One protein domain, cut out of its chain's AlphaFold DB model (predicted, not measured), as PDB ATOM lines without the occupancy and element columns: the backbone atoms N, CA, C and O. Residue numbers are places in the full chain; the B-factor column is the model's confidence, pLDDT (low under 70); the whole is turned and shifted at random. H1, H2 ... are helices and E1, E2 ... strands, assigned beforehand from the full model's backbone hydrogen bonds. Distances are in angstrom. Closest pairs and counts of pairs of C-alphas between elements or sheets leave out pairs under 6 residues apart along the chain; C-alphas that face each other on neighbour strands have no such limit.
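Overview. This is residues 7 to 101 of the 109 residues of an uncharacterized protein of Rouxiella sp. S1S-2 (UniProt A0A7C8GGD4). A twisted five-stranded sheet makes the middle of three layers, with helix H2 covering one face and helix H3 the other. H1 packs on H2 at one end of the long axis, and residues 64 to 69, in the loop between E2 and E3, stick out at the other. The printed part has 95 residues, with three named helices and five named strands in the order H1 E1 H2 E2 E3 E4 H3 E5; the sheet runs E4 E3 E2 E1 E5 and is mixed. The class is mixed, helices and strands; the whole is compact, with a radius of gyration of the C-alphas of 13.6 A, yet elongated, spanning 39 by 25 by 23 A.

Arrangement. Begin at the inner strands E1, residues 27 to 32, and E2, residues 54 to 61: they are parallel, with N 30 and O 56 at 2.8 A. On the other side of E1 find E5, residues 97 to 100, an edge strand parallel to it, with N 99 and O 29 at 2.8 A. E3, residues 72 to 76, forms an antiparallel hairpin with E2, with N 61 and O 72 at 2.7 A. E4, residues 81 to 83, is the other edge strand and forms a hairpin with E3, with N 82 and O 75 at 2.8 A. E2, E3 and E4 are a meander, each strand the antiparallel neighbour of the one before. H2, residues 38 to 51, is on the sheet at a height of 9.8 A, over E2 and E1, and runs along the strands, at 4 degrees to E1 on the local plane; its closest C-alphas to E1 are those of Val 41 and Lys 32, 7.6 A apart. E1, H2 and E2 make a strand-helix-strand unit, two parallel neighbour strands with a helix between, whose crossover is right-handed. H3, residues 85 to 94, is on the opposite face at a height of 8.5 A, slantwise to the strands, at 39 degrees to E2 on the local plane; C-alphas 88 and 58 are their closest, 7.0 A apart. H1, residues 7 to 19, is not on the sheet but touches H2, closest at C-alphas 10 and 43, 4.8 A apart, at a steep tilt of 52 degrees, the same way. In H1, H2 and H3 every O i to N i+4 pair is within hydrogen-bond range.

Along the chain. Find C-alpha 7 at (213.589, 243.508, 263.638), where H1 begins its 18.5 A. E1 is 16.4 A long, H2 20.5 A and E2 22.6 A. E3 covers 13.8 A and E4 6.5 A; H3 then runs 14.1 A. E5 is 9.6 A long and ends at C-alpha 100, at (217.140, 242.973, 283.421).

Size, cuts and confidence. The C-alphas farthest apart, those of Ser 25 and Lys 65, are 40.6 A apart. The printed part has no cut, and no link is long. Mean pLDDT of the printed part is 88.2; look for values under 70 at residues 63 to 70 and residue 78.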
ATOM      1  N   THR A   7     214.316 244.748 263.963       94.75
ATOM      2  CA  THR A   7     213.589 243.508 263.638       94.75
ATOM      3  C   THR A   7     214.366 242.253 264.034       94.75
ATOM      4  O   THR A   7     213.775 241.267 264.472       94.75
ATOM      5  N   GLU A   8     215.684 242.253 263.848       95.75
ATOM      6  CA  GLU A   8     216.531 241.128 264.236       95.75
ATOM      7  C   GLU A   8     216.637 241.022 265.757       95.75
ATOM      8  O   GLU A   8     216.485 239.926 266.297       95.75
ATOM      9  N   LEU A   9     216.760 242.156 266.450       95.38
ATOM     10  CA  LEU A   9     216.755 242.212 267.906       95.38
ATOM     11  C   LEU A   9     215.439 241.671 268.489       95.38
ATOM     12  O   LEU A   9     215.473 240.822 269.376       95.38
ATOM     13  N   ILE A  10     214.284 242.065 267.937       96.94
ATOM     14  CA  ILE A  10     212.970 241.528 268.339       96.94
ATOM     15  C   ILE A  10     212.930 240.006 268.170       96.94
ATOM     16  O   ILE A  10     212.553 239.294 269.096       96.94
ATOM     17  N   LYS A  11     213.380 239.474 267.027       96.75
ATOM     18  CA  LYS A  11     213.403 238.018 266.789       96.75
ATOM     19  C   LYS A  11     214.320 237.277 267.759       96.75
ATOM     20  O   LYS A  11     214.012 236.155 268.165       96.75
ATOM     21  N   MET A  12     215.451 237.880 268.129       96.00
ATOM     22  CA  MET A  12     216.338 237.327 269.152       96.00
ATOM     23  C   MET A  12     215.625 237.253 270.505       96.00
ATOM     24  O   MET A  12     215.668 236.211 271.157       96.00
ATOM     25  N   PHE A  13     214.904 238.309 270.883       96.44
ATOM     26  CA  PHE A  13     214.077 238.320 272.085       96.44
ATOM     27  C   PHE A  13     212.982 237.257 272.062       96.44
ATOM     28  O   PHE A  13     212.897 236.452 272.986       96.44
ATOM     29  N   GLU A  14     212.194 237.184 270.990       96.75
ATOM     30  CA  GLU A  14     211.155 236.161 270.824       96.75
ATOM     31  C   GLU A  14     211.739 234.752 270.970       96.75
ATOM     32  O   GLU A  14     211.165 233.889 271.638       96.75
ATOM     33  N   ARG A  15     212.933 234.520 270.410       96.75
ATOM     34  CA  ARG A  15     213.621 233.238 270.546       96.75
ATOM     35  C   ARG A  15     213.975 232.925 272.000       96.75
ATOM     36  O   ARG A  15     213.774 231.787 272.424       96.75
ATOM     37  N   VAL A  16     214.485 233.899 272.751       95.94
ATOM     38  CA  VAL A  16     214.803 233.743 274.179       95.94
ATOM     39  C   VAL A  16     213.539 233.490 275.003       95.94
ATOM     40  O   VAL A  16     213.547 232.606 275.858       95.94
ATOM     41  N   LEU A  17     212.437 234.186 274.715       96.31
ATOM     42  CA  LEU A  17     211.153 233.989 275.396       96.31
ATOM     43  C   LEU A  17     210.597 232.576 275.166       96.31
ATOM     44  O   LEU A  17     210.193 231.912 276.121       96.31
ATOM     45  N   ILE A  18     210.671 232.065 273.931       96.50
ATOM     46  CA  ILE A  18     210.287 230.680 273.606       96.50
ATOM     47  C   ILE A  18     211.144 229.679 274.388       96.50
ATOM     48  O   ILE A  18     210.618 228.732 274.975       96.50
ATOM     49  N   LEU A  19     212.466 229.875 274.414       97.12
ATOM     50  CA  LEU A  19     213.382 229.006 275.166       97.12
ATOM     51  C   LEU A  19     213.114 229.052 276.675       97.12
ATOM     52  O   LEU A  19     213.247 228.034 277.355       97.12
ATOM     53  N   SER A  20     212.671 230.206 277.168       96.50
ATOM     54  CA  SER A  20     212.263 230.432 278.556       96.50
ATOM     55  C   SER A  20     210.842 229.942 278.855       96.50
ATOM     56  O   SER A  20     210.381 230.074 279.984       96.50
ATOM     57  N   LYS A  21     210.157 229.333 277.874       96.75
ATOM     58  CA  LYS A  21     208.783 228.806 277.981       96.75
ATOM     59  C   LYS A  21     207.762 229.871 278.393       96.75
ATOM     60  O   LYS A  21     206.851 229.594 279.172       96.75
ATOM     61  N   ILE A  22     207.930 231.083 277.875       96.94
ATOM     62  CA  ILE A  22     206.968 232.165 278.052       96.94
ATOM     63  C   ILE A  22     205.836 232.006 277.038       96.94
ATOM     64  O   ILE A  22     206.076 231.870 275.838       96.94
ATOM     65  N   ASP A  23     204.606 232.063 277.538       94.69
ATOM     66  CA  ASP A  23     203.369 232.114 276.769       94.69
ATOM     67  C   ASP A  23     202.350 233.038 277.465       94.69
ATOM     68  O   ASP A  23     202.657 233.685 278.468       94.69
ATOM     69  N   SER A  24     201.120 233.094 276.954       96.31
ATOM     70  CA  SER A  24     200.059 233.956 277.487       96.31
ATOM     71  C   SER A  24     199.600 233.629 278.915       96.31
ATOM     72  O   SER A  24     198.884 234.427 279.517       96.31
ATOM     73  N   SER A  25     199.997 232.485 279.484       96.88
ATOM     74  CA  SER A  25     199.738 232.148 280.891       96.88
ATOM     75  C   SER A  25     200.772 232.735 281.855       96.88
ATOM     76  O   SER A  25     200.584 232.656 283.070       96.88
ATOM     77  N   LYS A  26     201.861 233.302 281.321       97.00
ATOM     78  CA  LYS A  26     203.015 233.789 282.073       97.00
ATOM     79  C   LYS A  26     203.015 235.301 282.238       97.00
ATOM     80  O   LYS A  26     202.320 236.043 281.539       97.00
ATOM     81  N   SER A  27     203.813 235.743 283.200       96.25
ATOM     82  CA  SER A  27     204.009 237.143 283.541       96.25
ATOM     83  C   SER A  27     205.487 237.520 283.560       96.25
ATOM     84  O   SER A  27     206.328 236.736 283.996       96.25
ATOM     85  N   ILE A  28     205.809 238.714 283.059       96.50
ATOM     86  CA  ILE A  28     207.190 239.188 282.907       96.50
ATOM     87  C   ILE A  28     207.350 240.588 283.495       96.50
ATOM     88  O   ILE A  28     206.503 241.456 283.286       96.50
ATOM     89  N   ALA A  29     208.466 240.841 284.171       95.62
ATOM     90  CA  ALA A  29     208.920 242.196 284.467       95.62
ATOM     91  C   ALA A  29     210.118 242.557 283.581       95.62
ATOM     92  O   ALA A  29     211.084 241.806 283.509       95.62
ATOM     93  N   ILE A  30     210.071 243.712 282.923       95.62
ATOM     94  CA  ILE A  30     211.204 244.318 282.221       95.62
ATOM     95  C   ILE A  30     211.773 245.382 283.155       95.62
ATOM     96  O   ILE A  30     211.153 246.431 283.337       95.62
ATOM     97  N   LEU A  31     212.914 245.092 283.778       93.69
ATOM     98  CA  LEU A  31     213.566 245.973 284.742       93.69
ATOM     99  C   LEU A  31     214.576 246.875 284.028       93.69
ATOM    100  O   LEU A  31     215.583 246.387 283.515       93.69
ATOM    101  N   LYS A  32     214.324 248.186 284.023       92.56
ATOM    102  CA  LYS A  32     215.177 249.197 283.386       92.56
ATOM    103  C   LYS A  32     215.602 250.289 284.361       92.56
ATOM    104  O   LYS A  32     214.962 250.497 285.385       92.56
ATOM    105  N   ASN A  33     216.606 251.065 283.985       88.88
ATOM    106  CA  ASN A  33     216.898 252.372 284.575       88.88
ATOM    107  C   ASN A  33     217.078 253.407 283.448       88.88
ATOM    108  O   ASN A  33     216.812 253.125 282.276       88.88
ATOM    109  N   LYS A  34     217.506 254.627 283.784       87.00
ATOM    110  CA  LYS A  34     217.751 255.691 282.790       87.00
ATOM    111  C   LYS A  34     218.943 255.414 281.860       87.00
ATOM    112  O   LYS A  34     219.106 256.137 280.881       87.00
ATOM    113  N   TYR A  35     219.775 254.423 282.187       87.38
ATOM    114  CA  TYR A  35     220.972 254.043 281.433       87.38
ATOM    115  C   TYR A  35     220.738 252.852 280.499       87.38
ATOM    116  O   TYR A  35     221.571 252.587 279.639       87.38
ATOM    117  N   SER A  36     219.608 252.153 280.637       89.88
ATOM    118  CA  SER A  36     219.231 251.055 279.748       89.88
ATOM    119  C   SER A  36     219.174 251.502 278.285       89.88
ATOM    120  O   SER A  36     218.562 252.523 277.967       89.88
ATOM    121  N   GLU A  37     219.739 250.693 277.384       91.75
ATOM    122  CA  GLU A  37     219.711 250.948 275.940       91.75
ATOM    123  C   GLU A  37     218.256 250.971 275.416       91.75
ATOM    124  O   GLU A  37     217.565 249.944 275.470       91.75
ATOM    125  N   PRO A  38     217.752 252.106 274.884       91.88
ATOM    126  CA  PRO A  38     216.342 252.240 274.515       91.88
ATOM    127  C   PRO A  38     215.877 251.225 273.468       91.88
ATOM    128  O   PRO A  38     214.744 250.745 273.533       91.88
ATOM    129  N   GLN A  39     216.752 250.868 272.522       92.62
ATOM    130  CA  GLN A  39     216.435 249.882 271.484       92.62
ATOM    131  C   GLN A  39     216.208 248.484 272.076       92.62
ATOM    132  O   GLN A  39     215.311 247.768 271.637       92.62
ATOM    133  N   VAL A  40     216.967 248.118 273.114       93.69
ATOM    134  CA  VAL A  40     216.831 246.832 273.814       93.69
ATOM    135  C   VAL A  40     215.511 246.774 274.576       93.69
ATOM    136  O   VAL A  40     214.779 245.793 274.455       93.69
ATOM    137  N   VAL A  41     215.165 247.840 275.305       94.50
ATOM    138  CA  VAL A  41     213.889 247.926 276.034       94.50
ATOM    139  C   VAL A  41     212.702 247.861 275.065       94.50
ATOM    140  O   VAL A  41     211.761 247.104 275.299       94.50
ATOM    141  N   SER A  42     212.759 248.608 273.956       94.81
ATOM    142  CA  SER A  42     211.713 248.602 272.922       94.81
ATOM    143  C   SER A  42     211.521 247.208 272.316       94.81
ATOM    144  O   SER A  42     210.399 246.698 272.259       94.81
ATOM    145  N   ALA A  43     212.618 246.548 271.931       96.00
ATOM    146  CA  ALA A  43     212.569 245.212 271.347       96.00
ATOM    147  C   ALA A  43     212.037 244.158 272.331       96.00
ATOM    148  O   ALA A  43     211.242 243.304 271.934       96.00
ATOM    149  N   ALA A  44     212.410 244.248 273.613       95.69
ATOM    150  CA  ALA A  44     211.878 243.384 274.663       95.69
ATOM    151  C   ALA A  44     210.358 243.552 274.812       95.69
ATOM    152  O   ALA A  44     209.629 242.561 274.822       95.69
ATOM    153  N   ILE A  45     209.858 244.794 274.861       95.75
ATOM    154  CA  ILE A  45     208.416 245.076 274.948       95.75
ATOM    155  C   ILE A  45     207.677 244.515 273.729       95.75
ATOM    156  O   ILE A  45     206.652 243.849 273.887       95.75
ATOM    157  N   ALA A  46     208.193 244.752 272.520       96.38
ATOM    158  CA  ALA A  46     207.580 244.266 271.287       96.38
ATOM    159  C   ALA A  46     207.497 242.730 271.253       96.38
ATOM    160  O   ALA A  46     206.436 242.175 270.963       96.38
ATOM    161  N   ALA A  47     208.584 242.049 271.622       96.44
ATOM    162  CA  ALA A  47     208.635 240.593 271.679       96.44
ATOM    163  C   ALA A  47     207.705 240.016 272.756       96.44
ATOM    164  O   ALA A  47     206.970 239.071 272.496       96.44
ATOM    165  N   VAL A  48     207.676 240.587 273.965       95.62
ATOM    166  CA  VAL A  48     206.769 240.105 275.020       95.62
ATOM    167  C   VAL A  48     205.310 240.327 274.627       95.62
ATOM    168  O   VAL A  48     204.483 239.435 274.812       95.62
ATOM    169  N   THR A  49     205.002 241.458 273.994       94.56
ATOM    170  CA  THR A  49     203.657 241.739 273.478       94.56
ATOM    171  C   THR A  49     203.204 240.675 272.472       94.56
ATOM    172  O   THR A  49     202.046 240.259 272.522       94.56
ATOM    173  N   SER A  50     204.095 240.176 271.604       94.25
ATOM    174  CA  SER A  50     203.746 239.140 270.619       94.25
ATOM    175  C   SER A  50     203.439 237.773 271.249       94.25
ATOM    176  O   SER A  50     202.659 237.005 270.686       94.25
ATOM    177  N   THR A  51     203.961 237.488 272.450       93.94
ATOM    178  CA  THR A  51     203.645 236.254 273.199       93.94
ATOM    179  C   THR A  51     202.258 236.261 273.851       93.94
ATOM    180  O   THR A  51     201.732 235.203 274.198       93.94
ATOM    181  N   GLY A  52     201.667 237.445 274.050       93.56
ATOM    182  CA  GLY A  52     200.433 237.619 274.817       93.56
ATOM    183  C   GLY A  52     200.594 237.440 276.334       93.56
ATOM    184  O   GLY A  52     199.586 237.423 277.039       93.56
ATOM    185  N   ALA A  53     201.824 237.293 276.837       95.38
ATOM    186  CA  ALA A  53     202.112 237.277 278.267       95.38
ATOM    187  C   ALA A  53     201.741 238.618 278.917       95.38
ATOM    188  O   ALA A  53     201.843 239.686 278.305       95.38
ATOM    189  N   LYS A  54     201.357 238.579 280.196       95.00
ATOM    190  CA  LYS A  54     201.214 239.806 280.987       95.00
ATOM    191  C   LYS A  54     202.606 240.387 281.228       95.00
ATOM    192  O   LYS A  54     203.513 239.645 281.592       95.00
ATOM    193  N   PHE A  55     202.790 241.696 281.090       94.75
ATOM    194  CA  PHE A  55     204.088 242.293 281.395       94.75
ATOM    195  C   PHE A  55     203.992 243.619 282.136       94.75
ATOM    196  O   PHE A  55     202.981 244.318 282.069       94.75
ATOM    197  N   TYR A  56     205.077 243.941 282.832       94.75
ATOM    198  CA  TYR A  56     205.288 245.202 283.525       94.75
ATOM    199  C   TYR A  56     206.643 245.769 283.125       94.75
ATOM    200  O   TYR A  56     207.632 245.041 283.101       94.75
ATOM    201  N   VAL A  57     206.713 247.068 282.858       94.06
ATOM    202  CA  VAL A  57     207.990 247.783 282.783       94.06
ATOM    203  C   VAL A  57     208.241 248.391 284.151       94.06
ATOM    204  O   VAL A  57     207.489 249.258 284.589       94.06
ATOM    205  N   VAL A  58     209.272 247.913 284.835       92.81
ATOM    206  CA  VAL A  58     209.688 248.396 286.150       92.81
ATOM    207  C   VAL A  58     210.912 249.269 285.934       92.81
ATOM    208  O   VAL A  58     211.942 248.800 285.463       92.81
ATOM    209  N   GLU A  59     210.799 250.552 286.231       90.62
ATOM    210  CA  GLU A  59     211.899 251.493 286.128       90.62
ATOM    211  C   GLU A  59     212.452 251.817 287.509       90.62
ATOM    212  O   GLU A  59     211.748 252.307 288.391       90.62
ATOM    213  N   LEU A  60     213.742 251.550 287.669       87.44
ATOM    214  CA  LEU A  60     214.531 251.994 288.794       87.44
ATOM    215  C   LEU A  60     214.927 253.464 288.597       87.44
ATOM    216  O   LEU A  60     215.636 253.833 287.659       87.44
ATOM    217  N   ILE A  61     214.474 254.302 289.521       83.25
ATOM    218  CA  ILE A  61     214.813 255.714 289.624       83.25
ATOM    219  C   ILE A  61     216.045 255.839 290.520       83.25
ATOM    220  O   ILE A  61     215.967 255.787 291.750       83.25
ATOM    221  N   GLU A  62     217.199 255.997 289.881       71.62
ATOM    222  CA  GLU A  62     218.478 256.196 290.559       71.62
ATOM    223  C   GLU A  62     218.741 257.690 290.805       71.62
ATOM    224  O   GLU A  62     218.962 258.468 289.864       71.62
ATOM    225  N   ASP A  63     218.762 258.088 292.080       64.56
ATOM    226  CA  ASP A  63     219.286 259.383 292.517       64.56
ATOM    227  C   ASP A  63     220.782 259.236 292.823       64.56
ATOM    228  O   ASP A  63     221.189 258.879 293.928       64.56
ATOM    229  N   GLY A  64     221.618 259.496 291.814       56.91
ATOM    230  CA  GLY A  64     223.079 259.342 291.865       56.91
ATOM    231  C   GLY A  64     223.815 260.240 292.870       56.91
ATOM    232  O   GLY A  64     225.033 260.352 292.808       56.91
ATOM    233  N   LYS A  65     223.099 260.927 293.766       60.28
ATOM    234  CA  LYS A  65     223.668 261.817 294.784       60.28
ATOM    235  C   LYS A  65     223.804 261.169 296.157       60.28
ATOM    236  O   LYS A  65     224.518 261.717 296.995       60.28
ATOM    237  N   ASN A  66     223.125 260.051 296.420       62.19
ATOM    238  CA  ASN A  66     223.157 259.426 297.738       62.19
ATOM    239  C   ASN A  66     223.038 257.892 297.659       62.19
ATOM    240  O   ASN A  66     221.924 257.379 297.553       62.19
ATOM    241  N   PRO A  67     224.148 257.143 297.803       61.16
ATOM    242  CA  PRO A  67     224.131 255.678 297.759       61.16
ATOM    243  C   PRO A  67     223.358 255.037 298.927       61.16
ATOM    244  O   PRO A  67     223.055 253.850 298.887       61.16
ATOM    245  N   ASN A  68     223.014 255.806 299.969       62.31
ATOM    246  CA  ASN A  68     222.203 255.334 301.096       62.31
ATOM    247  C   ASN A  68     220.698 255.561 300.894       62.31
ATOM    248  O   ASN A  68     219.902 255.233 301.777       62.31
ATOM    249  N   GLN A  69     220.291 256.176 299.784       65.38
ATOM    250  CA  GLN A  69     218.886 256.434 299.516       65.38
ATOM    251  C   GLN A  69     218.237 255.155 298.974       65.38
ATOM    252  O   GLN A  69     218.778 254.533 298.061       65.38
ATOM    253  N   PRO A  70     217.094 254.719 299.532       63.28
ATOM    254  CA  PRO A  70     216.429 253.528 299.036       63.28
ATOM    255  C   PRO A  70     216.049 253.726 297.567       63.28
ATOM    256  O   PRO A  70     215.416 254.725 297.222       63.28
ATOM    257  N   HIS A  71     216.409 252.745 296.739       72.62
ATOM    258  CA  HIS A  71     215.992 252.626 295.345       72.62
ATOM    259  C   HIS A  71     214.509 252.953 295.200       72.62
ATOM    260  O   HIS A  71     213.689 252.369 295.910       72.62
ATOM    261  N   GLN A  72     214.171 253.900 294.329       80.12
ATOM    262  CA  GLN A  72     212.786 254.232 294.018       80.12
ATOM    263  C   GLN A  72     212.375 253.534 292.730       80.12
ATOM    264  O   GLN A  72     213.160 253.496 291.790       80.12
ATOM    265  N   PHE A  73     211.154 253.013 292.667       82.12
ATOM    266  CA  PHE A  73     210.646 252.356 291.465       82.12
ATOM    267  C   PHE A  73     209.360 253.003 290.951       82.12
ATOM    268  O   PHE A  73     208.447 253.321 291.723       82.12
ATOM    269  N   THR A  74     209.271 253.131 289.631       84.44
ATOM    270  CA  THR A  74     208.027 253.358 288.891       84.44
ATOM    271  C   THR A  74     207.685 252.108 288.095       84.44
ATOM    272  O   THR A  74     208.562 251.388 287.628       84.44
ATOM    273  N   ILE A  75     206.399 251.803 287.956       84.25
ATOM    274  CA  ILE A  75     205.942 250.617 287.230       84.25
ATOM    275  C   ILE A  75     204.907 251.038 286.201       84.25
ATOM    276  O   ILE A  75     203.978 251.780 286.517       84.25
ATOM    277  N   TYR A  76     205.021 250.497 284.997       84.81
ATOM    278  CA  TYR A  76     204.036 250.629 283.938       84.81
ATOM    279  C   TYR A  76     203.473 249.249 283.593       84.81
ATOM    280  O   TYR A  76     204.202 248.383 283.118       84.81
ATOM    281  N   ASP A  77     202.169 249.048 283.791       80.12
ATOM    282  CA  ASP A  77     201.454 247.806 283.426       80.12
ATOM    283  C   ASP A  77     200.910 247.813 281.980       80.12
ATOM    284  O   ASP A  77     199.983 247.079 281.637       80.12
ATOM    285  N   GLY A  78     201.446 248.709 281.145       69.75
ATOM    286  CA  GLY A  78     200.976 249.007 279.792       69.75
ATOM    287  C   GLY A  78     200.002 250.188 279.706       69.75
ATOM    288  O   GLY A  78     199.997 250.881 278.693       69.75
ATOM    289  N   SER A  79     199.220 250.479 280.752       70.31
ATOM    290  CA  SER A  79     198.223 251.570 280.716       70.31
ATOM    291  C   SER A  79     198.238 252.493 281.933       70.31
ATOM    292  O   SER A  79     197.742 253.619 281.864       70.31
ATOM    293  N   ARG A  80     198.800 252.030 283.051       75.62
ATOM    294  CA  ARG A  80     198.802 252.740 284.327       75.62
ATOM    295  C   ARG A  80     200.209 252.830 284.882       75.62
ATOM    296  O   ARG A  80     200.963 251.861 284.864       75.62
ATOM    297  N   LEU A  81     200.513 254.009 285.416       82.19
ATOM    298  CA  LEU A  81     201.677 254.235 286.254       82.19
ATOM    299  C   LEU A  81     201.321 253.847 287.692       82.19
ATOM    300  O   LEU A  81     200.413 254.432 288.284       82.19
ATOM    301  N   LEU A  82     202.042 252.880 288.245       79.06
ATOM    302  CA  LEU A  82     202.018 252.543 289.663       79.06
ATOM    303  C   LEU A  82     203.313 253.061 290.296       79.06
ATOM    304  O   LEU A  82     204.394 252.945 289.715       79.06
ATOM    305  N   MET A  83     203.202 253.662 291.478       75.38
ATOM    306  CA  MET A  83     204.344 254.178 292.233       75.38
ATOM    307  C   MET A  83     204.453 253.446 293.565       75.38
ATOM    308  O   MET A  83     203.448 253.284 294.256       75.38
ATOM    309  N   GLY A  84     205.671 253.065 293.945       76.38
ATOM    310  CA  GLY A  84     205.951 252.532 295.275       76.38
ATOM    311  C   GLY A  84     206.866 251.313 295.258       76.38
ATOM    312  O   GLY A  84     206.671 250.368 294.497       76.38
ATOM    313  N   ASN A  85     207.843 251.323 296.161       78.19
ATOM    314  CA  ASN A  85     208.865 250.280 296.255       78.19
ATOM    315  C   ASN A  85     208.312 248.924 296.686       78.19
ATOM    316  O   ASN A  85     208.834 247.898 296.268       78.19
ATOM    317  N   GLU A  86     207.279 248.910 297.526       84.44
ATOM    318  CA  GLU A  86     206.639 247.666 297.964       84.44
ATOM    319  C   GLU A  86     205.926 246.980 296.799       84.44
ATOM    320  O   GLU A  86     206.132 245.792 296.582       84.44
ATOM    321  N   ILE A  87     205.201 247.752 295.983       83.06
ATOM    322  CA  ILE A  87     204.523 247.246 294.782       83.06
ATOM    323  C   ILE A  87     205.551 246.723 293.772       83.06
ATOM    324  O   ILE A  87     205.356 245.665 293.183       83.06
ATOM    325  N   ALA A  88     206.666 247.435 293.582       85.50
ATOM    326  CA  ALA A  88     207.735 246.983 292.692       85.50
ATOM    327  C   ALA A  88     208.361 245.670 293.157       85.50
ATOM    328  O   ALA A  88     208.521 244.765 292.344       85.50
ATOM    329  N   LYS A  89     208.648 245.532 294.456       85.38
ATOM    330  CA  LYS A  89     209.147 244.273 295.023       85.38
ATOM    331  C   LYS A  89     208.141 243.140 294.859       85.38
ATOM    332  O   LYS A  89     208.513 242.091 294.361       85.38
ATOM    333  N   GLU A  90     206.873 243.368 295.189       89.94
ATOM    334  CA  GLU A  90     205.822 242.354 295.047       89.94
ATOM    335  C   GLU A  90     205.666 241.883 293.592       89.94
ATOM    336  O   GLU A  90     205.513 240.690 293.331       89.94
ATOM    337  N   ILE A  91     205.748 242.798 292.622       89.69
ATOM    338  CA  ILE A  91     205.717 242.444 291.199       89.69
ATOM    339  C   ILE A  91     206.957 241.637 290.817       89.69
ATOM    340  O   ILE A  91     206.817 240.579 290.212       89.69
ATOM    341  N   LEU A  92     208.154 242.104 291.174       90.06
ATOM    342  CA  LEU A  92     209.401 241.404 290.855       90.06
ATOM    343  C   LEU A  92     209.460 240.002 291.486       90.06
ATOM    344  O   LEU A  92     209.942 239.076 290.840       90.06
ATOM    345  N   ASP A  93     208.907 239.829 292.688       92.31
ATOM    346  CA  ASP A  93     208.849 238.543 293.393       92.31
ATOM    347  C   ASP A  93     207.772 237.591 292.833       92.31
ATOM    348  O   ASP A  93     207.827 236.385 293.082       92.31
ATOM    349  N   SER A  94     206.774 238.108 292.106       94.06
ATOM    350  CA  SER A  94     205.614 237.328 291.639       94.06
ATOM    351  C   SER A  94     205.624 236.978 290.153       94.06
ATOM    352  O   SER A  94     204.884 236.076 289.752       94.06
ATOM    353  N   VAL A  95     206.423 237.664 289.329       96.25
ATOM    354  CA  VAL A  95     206.523 237.355 287.896       96.25
ATOM    355  C   VAL A  95     207.248 236.034 287.640       96.25
ATOM    356  O   VAL A  95     208.111 235.608 288.401       96.25
ATOM    357  N   ASP A  96     206.929 235.392 286.518       96.88
ATOM    358  CA  ASP A  96     207.588 234.150 286.103       96.88
ATOM    359  C   ASP A  96     209.011 234.385 285.569       96.88
ATOM    360  O   ASP A  96     209.827 233.462 285.558       96.88
ATOM    361  N   LEU A  97     209.299 235.599 285.086       96.31
ATOM    362  CA  LEU A  97     210.603 235.984 284.552       96.31
ATOM    363  C   LEU A  97     210.854 237.486 284.728       96.31
ATOM    364  O   LEU A  97     209.983 238.314 284.457       96.31
ATOM    365  N   VAL A  98     212.081 237.833 285.114       94.81
ATOM    366  CA  VAL A  98     212.588 239.209 285.101       94.81
ATOM    367  C   VAL A  98     213.604 239.338 283.972       94.81
ATOM    368  O   VAL A  98     214.547 238.553 283.881       94.81
ATOM    369  N   PHE A  99     213.404 240.322 283.102       93.50
ATOM    370  CA  PHE A  99     214.362 240.714 282.083       93.50
ATOM    371  C   PHE A  99     215.077 241.989 282.529       93.50
ATOM    372  O   PHE A  99     214.492 243.072 282.515       93.50
ATOM    373  N   GLU A 100     216.330 241.853 282.953       91.44
ATOM    374  CA  GLU A 100     217.140 242.973 283.421       91.44
ATOM    375  C   GLU A 100     217.834 243.669 282.243       91.44
ATOM    376  O   GLU A 100     218.693 243.090 281.584       91.44
ATOM    377  N   THR A 101     217.464 244.925 281.987       86.62
ATOM    378  CA  THR A 101     218.175 245.837 281.070       86.62
ATOM    379  C   THR A 101     218.933 246.925 281.813       86.62
ATOM    380  O   THR A 101     219.464 247.843 281.188       86.62
TER     381      THR A 101